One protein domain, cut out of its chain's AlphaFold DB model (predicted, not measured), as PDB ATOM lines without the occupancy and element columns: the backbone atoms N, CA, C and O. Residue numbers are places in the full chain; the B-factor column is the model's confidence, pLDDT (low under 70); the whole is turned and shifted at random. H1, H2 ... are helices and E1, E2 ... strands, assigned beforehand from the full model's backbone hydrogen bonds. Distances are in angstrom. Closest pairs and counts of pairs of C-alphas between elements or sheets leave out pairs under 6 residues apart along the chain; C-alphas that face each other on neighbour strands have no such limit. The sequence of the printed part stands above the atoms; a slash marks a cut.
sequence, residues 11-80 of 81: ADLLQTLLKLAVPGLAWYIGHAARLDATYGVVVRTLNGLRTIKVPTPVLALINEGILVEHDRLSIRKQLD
ATOM      1  N   ALA A  11     222.701 186.550 189.993       90.44
ATOM      2  CA  ALA A  11     221.779 187.346 189.191       90.44
ATOM      3  C   ALA A  11     221.803 186.960 187.701       90.44
ATOM      4  O   ALA A  11     220.742 186.868 187.081       90.44
ATOM      5  N   ASP A  12     222.978 186.677 187.130       91.81
ATOM      6  CA  ASP A  12     223.107 186.275 185.724       91.81
ATOM      7  C   ASP A  12     222.532 184.875 185.481       91.81
ATOM      8  O   ASP A  12     221.859 184.642 184.470       91.81
ATOM      9  N   LEU A  13     222.735 183.955 186.430       91.75
ATOM     10  CA  LEU A  13     222.134 182.617 186.399       91.75
ATOM     11  C   LEU A  13     220.609 182.702 186.458       91.75
ATOM     12  O   LEU A  13     219.916 182.088 185.646       91.75
ATOM     13  N   LEU A  14     220.074 183.521 187.364       93.94
ATOM     14  CA  LEU A  14     218.636 183.747 187.491       93.94
ATOM     15  C   LEU A  14     218.044 184.404 186.244       93.94
ATOM     16  O   LEU A  14     216.996 183.982 185.756       93.94
ATOM     17  N   GLN A  15     218.719 185.403 185.675       94.25
ATOM     18  CA  GLN A  15     218.281 186.018 184.427       94.25
ATOM     19  C   GLN A  15     218.326 185.024 183.256       94.25
ATOM     20  O   GLN A  15     217.467 185.076 182.370       94.25
ATOM     21  N   THR A  16     219.295 184.112 183.239       93.00
ATOM     22  CA  THR A  16     219.412 183.062 182.217       93.00
ATOM     23  C   THR A  16     218.311 182.021 182.358       93.00
ATOM     24  O   THR A  16     217.654 181.697 181.371       93.00
ATOM     25  N   LEU A  17     218.026 181.585 183.585       92.88
ATOM     26  CA  LEU A  17     216.897 180.713 183.892       92.88
ATOM     27  C   LEU A  17     215.580 181.298 183.361       92.88
ATOM     28  O   LEU A  17     214.826 180.596 182.694       92.88
ATOM     29  N   LEU A  18     215.329 182.594 183.578       93.44
ATOM     30  CA  LEU A  18     214.134 183.267 183.051       93.44
ATOM     31  C   LEU A  18     214.109 183.306 181.520       93.44
ATOM     32  O   LEU A  18     213.068 183.038 180.928       93.44
ATOM     33  N   LYS A  19     215.244 183.591 180.868       93.12
ATOM     34  CA  LYS A  19     215.338 183.593 179.397       93.12
ATOM     35  C   LYS A  19     215.019 182.226 178.798       93.12
ATOM     36  O   LYS A  19     214.386 182.174 177.751       93.12
ATOM     37  N   LEU A  20     215.456 181.149 179.447       90.00
ATOM     38  CA  LEU A  20     215.215 179.784 178.986       90.00
ATOM     39  C   LEU A  20     213.795 179.305 179.313       90.00
ATOM     40  O   LEU A  20     213.172 178.624 178.500       90.00
ATOM     41  N   ALA A  21     213.271 179.660 180.489       90.94
ATOM     42  CA  ALA A  21     211.968 179.188 180.935       90.94
ATOM     43  C   ALA A  21     210.794 179.961 180.308       90.94
ATOM     44  O   ALA A  21     209.784 179.357 179.945       90.94
ATOM     45  N   VAL A  22     210.925 181.287 180.193       90.44
ATOM     46  CA  VAL A  22     209.882 182.224 179.740       90.44
ATOM     47  C   VAL A  22     210.478 183.368 178.897       90.44
ATOM     48  O   VAL A  22     210.574 184.513 179.354       90.44
ATOM     49  N   PRO A  23     210.887 183.090 177.646       90.12
ATOM     50  CA  PRO A  23     211.602 184.053 176.813       90.12
ATOM     51  C   PRO A  23     210.832 185.371 176.636       90.12
ATOM     52  O   PRO A  23     209.733 185.390 176.091       90.12
ATOM     53  N   GLY A  24     211.414 186.485 177.093       88.81
ATOM     54  CA  GLY A  24     210.853 187.831 176.907       88.81
ATOM     55  C   GLY A  24     209.638 188.181 177.776       88.81
ATOM     56  O   GLY A  24     209.081 189.261 177.603       88.81
ATOM     57  N   LEU A  25     209.232 187.311 178.709       92.25
ATOM     58  CA  LEU A  25     208.049 187.533 179.556       92.25
ATOM     59  C   LEU A  25     208.392 187.933 180.998       92.25
ATOM     60  O   LEU A  25     207.525 188.430 181.721       92.25
ATOM     61  N   ALA A  26     209.642 187.723 181.423       94.69
ATOM     62  CA  ALA A  26     210.107 188.067 182.759       94.69
ATOM     63  C   ALA A  26     211.562 188.565 182.773       94.69
ATOM     64  O   ALA A  26     212.429 188.034 182.075       94.69
ATOM     65  N   TRP A  27     211.835 189.551 183.629       95.25
ATOM     66  CA  TRP A  27     213.162 190.127 183.864       95.25
ATOM     67  C   TRP A  27     213.527 190.053 185.341       95.25
ATOM     68  O   TRP A  27     212.700 190.363 186.199       95.25
ATOM     69  N   TYR A  28     214.760 189.658 185.643       96.19
ATOM     70  CA  TYR A  28     215.263 189.594 187.011       96.19
ATOM     71  C   TYR A  28     215.374 191.000 187.629       96.19
ATOM     72  O   TYR A  28     215.801 191.940 186.961       96.19
ATOM     73  N   ILE A  29     214.996 191.141 188.906       96.94
ATOM     74  CA  ILE A  29     215.112 192.393 189.676       96.94
ATOM     75  C   ILE A  29     215.973 192.207 190.930       96.94
ATOM     76  O   ILE A  29     216.778 193.073 191.259       96.94
ATOM     77  N   GLY A  30     215.805 191.094 191.642       93.88
ATOM     78  CA  GLY A  30     216.503 190.827 192.897       93.88
ATOM     79  C   GLY A  30     216.219 189.420 193.408       93.88
ATOM     80  O   GLY A  30     215.268 188.777 192.958       93.88
ATOM     81  N   HIS A  31     217.009 188.933 194.358       95.75
ATOM     82  CA  HIS A  31     216.729 187.671 195.037       95.75
ATOM     83  C   HIS A  31     217.157 187.703 196.503       95.75
ATOM     84  O   HIS A  31     217.968 188.530 196.913       95.75
ATOM     85  N   ALA A  32     216.603 186.778 197.282       93.38
ATOM     86  CA  ALA A  32     217.064 186.461 198.625       93.38
ATOM     87  C   ALA A  32     217.076 184.942 198.814       93.38
ATOM     88  O   ALA A  32     216.104 184.264 198.458       93.38
ATOM     89  N   ALA A  33     218.160 184.417 199.383       90.81
ATOM     90  CA  ALA A  33     218.234 183.025 199.806       90.81
ATOM     91  C   ALA A  33     217.291 182.779 200.995       90.81
ATOM     92  O   ALA A  33     217.137 183.628 201.877       90.81
ATOM     93  N   ARG A  34     216.642 181.616 201.012       90.81
ATOM     94  CA  ARG A  34     215.725 181.182 202.068       90.81
ATOM     95  C   ARG A  34     216.272 179.950 202.782       90.81
ATOM     96  O   ARG A  34     217.092 179.213 202.244       90.81
ATOM     97  N   LEU A  35     215.769 179.712 203.993       91.50
ATOM     98  CA  LEU A  35     216.173 178.576 204.833       91.50
ATOM     99  C   LEU A  35     215.756 177.212 204.255       91.50
ATOM    100  O   LEU A  35     216.317 176.194 204.639       91.50
ATOM    101  N   ASP A  36     214.795 177.183 203.328       91.69
ATOM    102  CA  ASP A  36     214.271 175.973 202.683       91.69
ATOM    103  C   ASP A  36     215.048 175.565 201.415       91.69
ATOM    104  O   ASP A  36     214.515 174.847 200.573       91.69
ATOM    105  N   ALA A  37     216.298 176.022 201.266       91.12
ATOM    106  CA  ALA A  37     217.131 175.796 200.079       91.12
ATOM    107  C   ALA A  37     216.474 176.282 198.769       91.12
ATOM    108  O   ALA A  37     216.595 175.668 197.703       91.12
ATOM    109  N   THR A  38     215.760 177.408 198.852       93.31
ATOM    110  CA  THR A  38     215.222 178.115 197.689       93.31
ATOM    111  C   THR A  38     215.676 179.569 197.660       93.31
ATOM    112  O   THR A  38     215.939 180.192 198.687       93.31
ATOM    113  N   TYR A  39     215.721 180.142 196.464       93.25
ATOM    114  CA  TYR A  39     215.785 181.578 196.257       93.25
ATOM    115  C   TYR A  39     214.368 182.117 196.071       93.25
ATOM    116  O   TYR A  39     213.609 181.638 195.225       93.25
ATOM    117  N   GLY A  40     214.012 183.143 196.843       95.12
ATOM    118  CA  GLY A  40     212.876 184.003 196.535       95.12
ATOM    119  C   GLY A  40     213.320 185.060 195.535       95.12
ATOM    120  O   GLY A  40     214.025 185.991 195.912       95.12
ATOM    121  N   VAL A  41     212.931 184.907 194.275       96.44
ATOM    122  CA  VAL A  41     213.405 185.738 193.165       96.44
ATOM    123  C   VAL A  41     212.304 186.702 192.764       96.44
ATOM    124  O   VAL A  41     211.210 186.287 192.388       96.44
ATOM    125  N   VAL A  42     212.589 187.995 192.845       96.38
ATOM    126  CA  VAL A  42     211.705 189.050 192.357       96.38
ATOM    127  C   VAL A  42     211.977 189.257 190.876       96.38
ATOM    128  O   VAL A  42     213.112 189.511 190.463       96.38
ATOM    129  N   VAL A  43     210.916 189.174 190.084       96.50
ATOM    130  CA  VAL A  43     210.942 189.394 188.643       96.50
ATOM    131  C   VAL A  43     209.920 190.448 188.251       96.50
ATOM    132  O   VAL A  43     208.866 190.588 188.873       96.50
ATOM    133  N   ARG A  44     210.217 191.194 187.195       95.69
ATOM    134  CA  ARG A  44     209.259 192.059 186.512       95.69
ATOM    135  C   ARG A  44     208.654 191.293 185.348       95.69
ATOM    136  O   ARG A  44     209.393 190.704 184.572       95.69
ATOM    137  N   THR A  45     207.338 191.336 185.215       93.81
ATOM    138  CA  THR A  45     206.589 190.863 184.047       93.81
ATOM    139  C   THR A  45     205.792 192.026 183.452       93.81
ATOM    140  O   THR A  45     205.796 193.136 183.995       93.81
ATOM    141  N   LEU A  46     205.077 191.783 182.351       91.31
ATOM    142  CA  LEU A  46     204.152 192.766 181.769       91.31
ATOM    143  C   LEU A  46     203.028 193.175 182.741       91.31
ATOM    144  O   LEU A  46     202.536 194.297 182.671       91.31
ATOM    145  N   ASN A  47     202.675 192.297 183.683       90.00
ATOM    146  CA  ASN A  47     201.598 192.506 184.656       90.00
ATOM    147  C   ASN A  47     202.099 193.072 186.000       90.00
ATOM    148  O   ASN A  47     201.347 193.109 186.971       90.00
ATOM    149  N   GLY A  48     203.369 193.485 186.080       92.88
ATOM    150  CA  GLY A  48     203.977 194.057 187.283       92.88
ATOM    151  C   GLY A  48     205.053 193.171 187.911       92.88
ATOM    152  O   GLY A  48     205.675 192.342 187.250       92.88
ATOM    153  N   LEU A  49     205.331 193.387 189.198       94.75
ATOM    154  CA  LEU A  49     206.330 192.608 189.931       94.75
ATOM    155  C   LEU A  49     205.718 191.311 190.467       94.75
ATOM    156  O   LEU A  49     204.621 191.303 191.022       94.75
ATOM    157  N   ARG A  50     206.457 190.212 190.330       95.06
ATOM    158  CA  ARG A  50     206.113 188.892 190.862       95.06
ATOM    159  C   ARG A  50     207.300 188.323 191.624       95.06
ATOM    160  O   ARG A  50     208.448 188.649 191.335       95.06
ATOM    161  N   THR A  51     207.028 187.449 192.584       95.50
ATOM    162  CA  THR A  51     208.066 186.680 193.273       95.50
ATOM    163  C   THR A  51     207.878 185.208 192.958       95.50
ATOM    164  O   THR A  51     206.810 184.660 193.216       95.50
ATOM    165  N   ILE A  52     208.921 184.580 192.427       95.12
ATOM    166  CA  ILE A  52     208.970 183.143 192.166       95.12
ATOM    167  C   ILE A  52     209.945 182.470 193.125       95.12
ATOM    168  O   ILE A  52     210.856 183.099 193.665       95.12
ATOM    169  N   LYS A  53     209.749 181.176 193.341       95.81
ATOM    170  CA  LYS A  53     210.653 180.317 194.096       95.81
ATOM    171  C   LYS A  53     211.492 179.506 193.123       95.81
ATOM    172  O   LYS A  53     210.942 178.809 192.269       95.81
ATOM    173  N   VAL A  54     212.807 179.578 193.290       94.25
ATOM    174  CA  VAL A  54     213.780 178.810 192.508       94.25
ATOM    175  C   VAL A  54     214.572 177.925 193.468       94.25
ATOM    176  O   VAL A  54     215.306 178.461 194.297       94.25
ATOM    177  N   PRO A  55     214.433 176.592 193.415       93.88
ATOM    178  CA  PRO A  55     215.249 175.700 194.231       93.88
ATOM    179  C   PRO A  55     216.740 175.853 193.902       93.88
ATOM    180  O   PRO A  55     217.104 175.944 192.730       93.88
ATOM    181  N   THR A  56     217.612 175.828 194.911       90.88
ATOM    182  CA  THR A  56     219.072 175.916 194.716       90.88
ATOM    183  C   THR A  56     219.621 174.896 193.703       90.88
ATOM    184  O   THR A  56     220.441 175.292 192.873       90.88
ATOM    185  N   PRO A  57     219.149 173.626 193.661       90.56
ATOM    186  CA  PRO A  57     219.599 172.666 192.651       90.56
ATOM    187  C   PRO A  57     219.316 173.102 191.208       90.56
ATOM    188  O   PRO A  57     220.119 172.827 190.324       90.56
ATOM    189  N   VAL A  58     218.217 173.827 190.966       91.31
ATOM    190  CA  VAL A  58     217.886 174.343 189.627       91.31
ATOM    191  C   VAL A  58     218.935 175.359 189.181       91.31
ATOM    192  O   VAL A  58     219.362 175.336 188.033       91.31
ATOM    193  N   LEU A  59     219.403 176.219 190.092       88.69
ATOM    194  CA  LEU A  59     220.438 177.204 189.780       88.69
ATOM    195  C   LEU A  59     221.778 176.535 189.427       88.69
ATOM    196  O   LEU A  59     222.448 176.960 188.488       88.69
ATOM    197  N   ALA A  60     222.134 175.465 190.146       88.00
ATOM    198  CA  ALA A  60     223.327 174.672 189.858       88.00
ATOM    199  C   ALA A  60     223.245 173.997 188.478       88.00
ATOM    200  O   ALA A  60     224.203 174.048 187.717       88.00
ATOM    201  N   LEU A  61     222.085 173.437 188.115       87.81
ATOM    202  CA  LEU A  61     221.872 172.838 186.792       87.81
ATOM    203  C   LEU A  61     221.968 173.871 185.663       87.81
ATOM    204  O   LEU A  61     222.572 173.594 184.631       87.81
ATOM    205  N   ILE A  62     221.448 175.084 185.868       89.44
ATOM    206  CA  ILE A  62     221.570 176.170 184.885       89.44
ATOM    207  C   ILE A  62     223.022 176.602 184.689       89.44
ATOM    208  O   ILE A  62     223.404 176.919 183.564       89.44
ATOM    209  N   ASN A  63     223.839 176.579 185.745       86.12
ATOM    210  CA  ASN A  63     225.273 176.840 185.628       86.12
ATOM    211  C   ASN A  63     225.982 175.803 184.734       86.12
ATOM    212  O   ASN A  63     226.933 176.147 184.042       86.12
ATOM    213  N   GLU A  64     225.463 174.575 184.678       86.00
ATOM    214  CA  GLU A  64     225.893 173.514 183.753       86.00
ATOM    215  C   GLU A  64     225.196 173.591 182.374       86.00
ATOM    216  O   GLU A  64     225.400 172.736 181.511       86.00
ATOM    217  N   GLY A  65     224.344 174.596 182.140       80.38
ATOM    218  CA  GLY A  65     223.573 174.759 180.902       80.38
ATOM    219  C   GLY A  65     222.369 173.819 180.772       80.38
ATOM    220  O   GLY A  65     221.837 173.649 179.674       80.38
ATOM    221  N   ILE A  66     221.923 173.208 181.872       84.12
ATOM    222  CA  ILE A  66     220.831 172.234 181.904       84.12
ATOM    223  C   ILE A  66     219.566 172.898 182.455       84.12
ATOM    224  O   ILE A  66     219.546 173.397 183.578       84.12
ATOM    225  N   LEU A  67     218.474 172.846 181.687       85.31
ATOM    226  CA  LEU A  67     217.130 173.171 182.166       85.31
ATOM    227  C   LEU A  67     216.235 171.942 182.031       85.31
ATOM    228  O   LEU A  67     215.989 171.458 180.926       85.31
ATOM    229  N   VAL A  68     215.724 171.455 183.159       89.56
ATOM    230  CA  VAL A  68     214.763 170.352 183.178       89.56
ATOM    231  C   VAL A  68     213.375 170.889 182.834       89.56
ATOM    232  O   VAL A  68     212.949 171.930 183.338       89.56
ATOM    233  N   GLU A  69     212.633 170.158 182.000       89.38
ATOM    234  CA  GLU A  69     211.296 170.564 181.545       89.38
ATOM    235  C   GLU A  69     210.332 170.840 182.709       89.38
ATOM    236  O   GLU A  69     209.569 171.804 182.690       89.38
ATOM    237  N   HIS A  70     210.406 170.027 183.761       90.19
ATOM    238  CA  HIS A  70     209.614 170.214 184.972       90.19
ATOM    239  C   HIS A  70     209.861 171.581 185.632       90.19
ATOM    240  O   HIS A  70     208.911 172.259 186.028       90.19
ATOM    241  N   ASP A  71     211.117 172.025 185.712       88.88
ATOM    242  CA  ASP A  71     211.474 173.300 186.341       88.88
ATOM    243  C   ASP A  71     210.982 174.478 185.502       88.88
ATOM    244  O   ASP A  71     210.438 175.448 186.039       88.88
ATOM    245  N   ARG A  72     211.066 174.350 184.172       88.81
ATOM    246  CA  ARG A  72     210.465 175.304 183.235       88.81
ATOM    247  C   ARG A  72     208.963 175.446 183.471       88.81
ATOM    248  O   ARG A  72     208.474 176.565 183.623       88.81
ATOM    249  N   LEU A  73     208.232 174.331 183.510       91.06
ATOM    250  CA  LEU A  73     206.781 174.334 183.723       91.06
ATOM    251  C   LEU A  73     206.409 174.904 185.096       91.06
ATOM    252  O   LEU A  73     205.445 175.661 185.212       91.06
ATOM    253  N   SER A  74     207.198 174.595 186.126       92.50
ATOM    254  CA  SER A  74     207.021 175.146 187.470       92.50
ATOM    255  C   SER A  74     207.170 176.671 187.491       92.50
ATOM    256  O   SER A  74     206.330 177.363 188.068       92.50
ATOM    257  N   ILE A  75     208.188 177.220 186.817       92.69
ATOM    258  CA  ILE A  75     208.386 178.674 186.701       92.69
ATOM    259  C   ILE A  75     207.234 179.325 185.939       92.69
ATOM    260  O   ILE A  75     206.683 180.321 186.404       92.69
ATOM    261  N   ARG A  76     206.829 178.745 184.804       92.19
ATOM    262  CA  ARG A  76     205.692 179.231 184.008       92.19
ATOM    263  C   ARG A  76     204.412 179.318 184.832       92.19
ATOM    264  O   ARG A  76     203.788 180.372 184.895       92.19
ATOM    265  N   LYS A  77     204.098 178.251 185.570       92.88
ATOM    266  CA  LYS A  77     202.932 178.199 186.457       92.88
ATOM    267  C   LYS A  77     202.986 179.254 187.564       92.88
ATOM    268  O   LYS A  77     201.963 179.845 187.883       92.88
ATOM    269  N   GLN A  78     204.158 179.503 188.151       93.94
ATOM    270  CA  GLN A  78     204.316 180.546 189.172       93.94
ATOM    271  C   GLN A  78     204.147 181.967 188.611       93.94
ATOM    272  O   GLN A  78     203.787 182.877 189.357       93.94
ATOM    273  N   LEU A  79     204.409 182.160 187.317       91.00
ATOM    274  CA  LEU A  79     204.238 183.439 186.627       91.00
ATOM    275  C   LEU A  79     202.850 183.631 186.013       91.00
ATOM    276  O   LEU A  79     202.565 184.747 185.581       91.00
ATOM    277  N   ASP A  80     202.006 182.596 186.037       85.94
ATOM    278  CA  ASP A  80     200.679 182.587 185.412       85.94
ATOM    279  C   ASP A  80     200.763 182.795 183.879       85.94
ATOM    280  O   ASP A  80     200.071 183.641 183.309       85.94
TER     281      ASP A  80
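This is residues 11 to 80 of the 81 residues of an uncharacterized protein of Hymenobacter sp (UniProt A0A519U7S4). What shape do these atoms make? One strongly twisted sheet of three strands, E1, E2 and E3, has helix H1 packed across it and helix H3 packed over its strand E3. The short helix H2 sits by the end of the sheet where E3 ends, and the centres of H1, H2 and H3 make a triangle in which H1 touches both H2 and H3. What is it made of, and how large is it? The printed part has 70 residues, with three named helices and three named strands in the order H1 E1 E2 E3 H2 H3, a mixed class of helices and strands; the sheet is antiparallel, in the order E1 - E2 - E3. It is compact, with a radius of gyration of the C-alphas of 10.9 A, and rounded, spanning 29 by 25 by 20 A.

How does the first helix stand to the sheet? H1, residues 11 to 21, is on the sheet of E1, residues 26 to 33, E2, residues 38 to 45, and E3, residues 48 to 55, at a height over the sheet of 7.2 A. It lies over E2 and runs across the strands, at 70 degrees to E2 on the local plane. Its closest C-alphas to E1 are those of Gln 15 and Tyr 28, 5.3 A apart. How are the strands joined? They form a meander, each strand the antiparallel neighbour of the one before, with hairpins E1 and E2, at 154 degrees, and E2 and E3, at 153 degrees. Within hydrogen-bond range are N 29 and O 42, 2.9 A, and N 43 and O 50, 2.8 A. E1 bends by 66 degrees at residue 29. Where do the later helices go? H2, residues 56 to 63, only grazes the sheet with residues 56 to 59 and touches H1, about perpendicular at 84 degrees, the closest C-alphas being Leu 17 and Ile 62, 6.6 A. H3, residues 69 to 79, has a height over the sheet of 8.2 A and lies only just over E3, where 3 of its C-alphas fall; their closest C-alphas are Ile 52 and Gln 78, 6.1 A. H3 touches H1, about perpendicular at 80 degrees, the closest C-alphas being Ala 21 and Arg 72, 4.8 A. What of layers and helix backbones? There are two layers, with helices H1 and H3 on one face of the sheet. In H1, H2 and H3 every O i to N i+4 pair is within hydrogen-bond range.

Where does the first element begin, and the last end? H1 begins at C-alpha 11, (221.779, 187.346, 189.191), and H3 ends at C-alpha 79, (204.238, 183.439, 186.627). How long are the elements? H1 measures 15.2 A, E1 19.5 A, E2 20.6 A, E3 22.6 A, H2 11.0 A and H3 15.5 A, from first to last C-alpha.

How far does it reach? The two C-alphas farthest apart are those of Asn 47 and Glu 64, 30.9 A. Are links long or confidence low? The printed part has no cut, and the five links are tight. The mean pLDDT of the printed part is 91.8, and no printed residue is under 70.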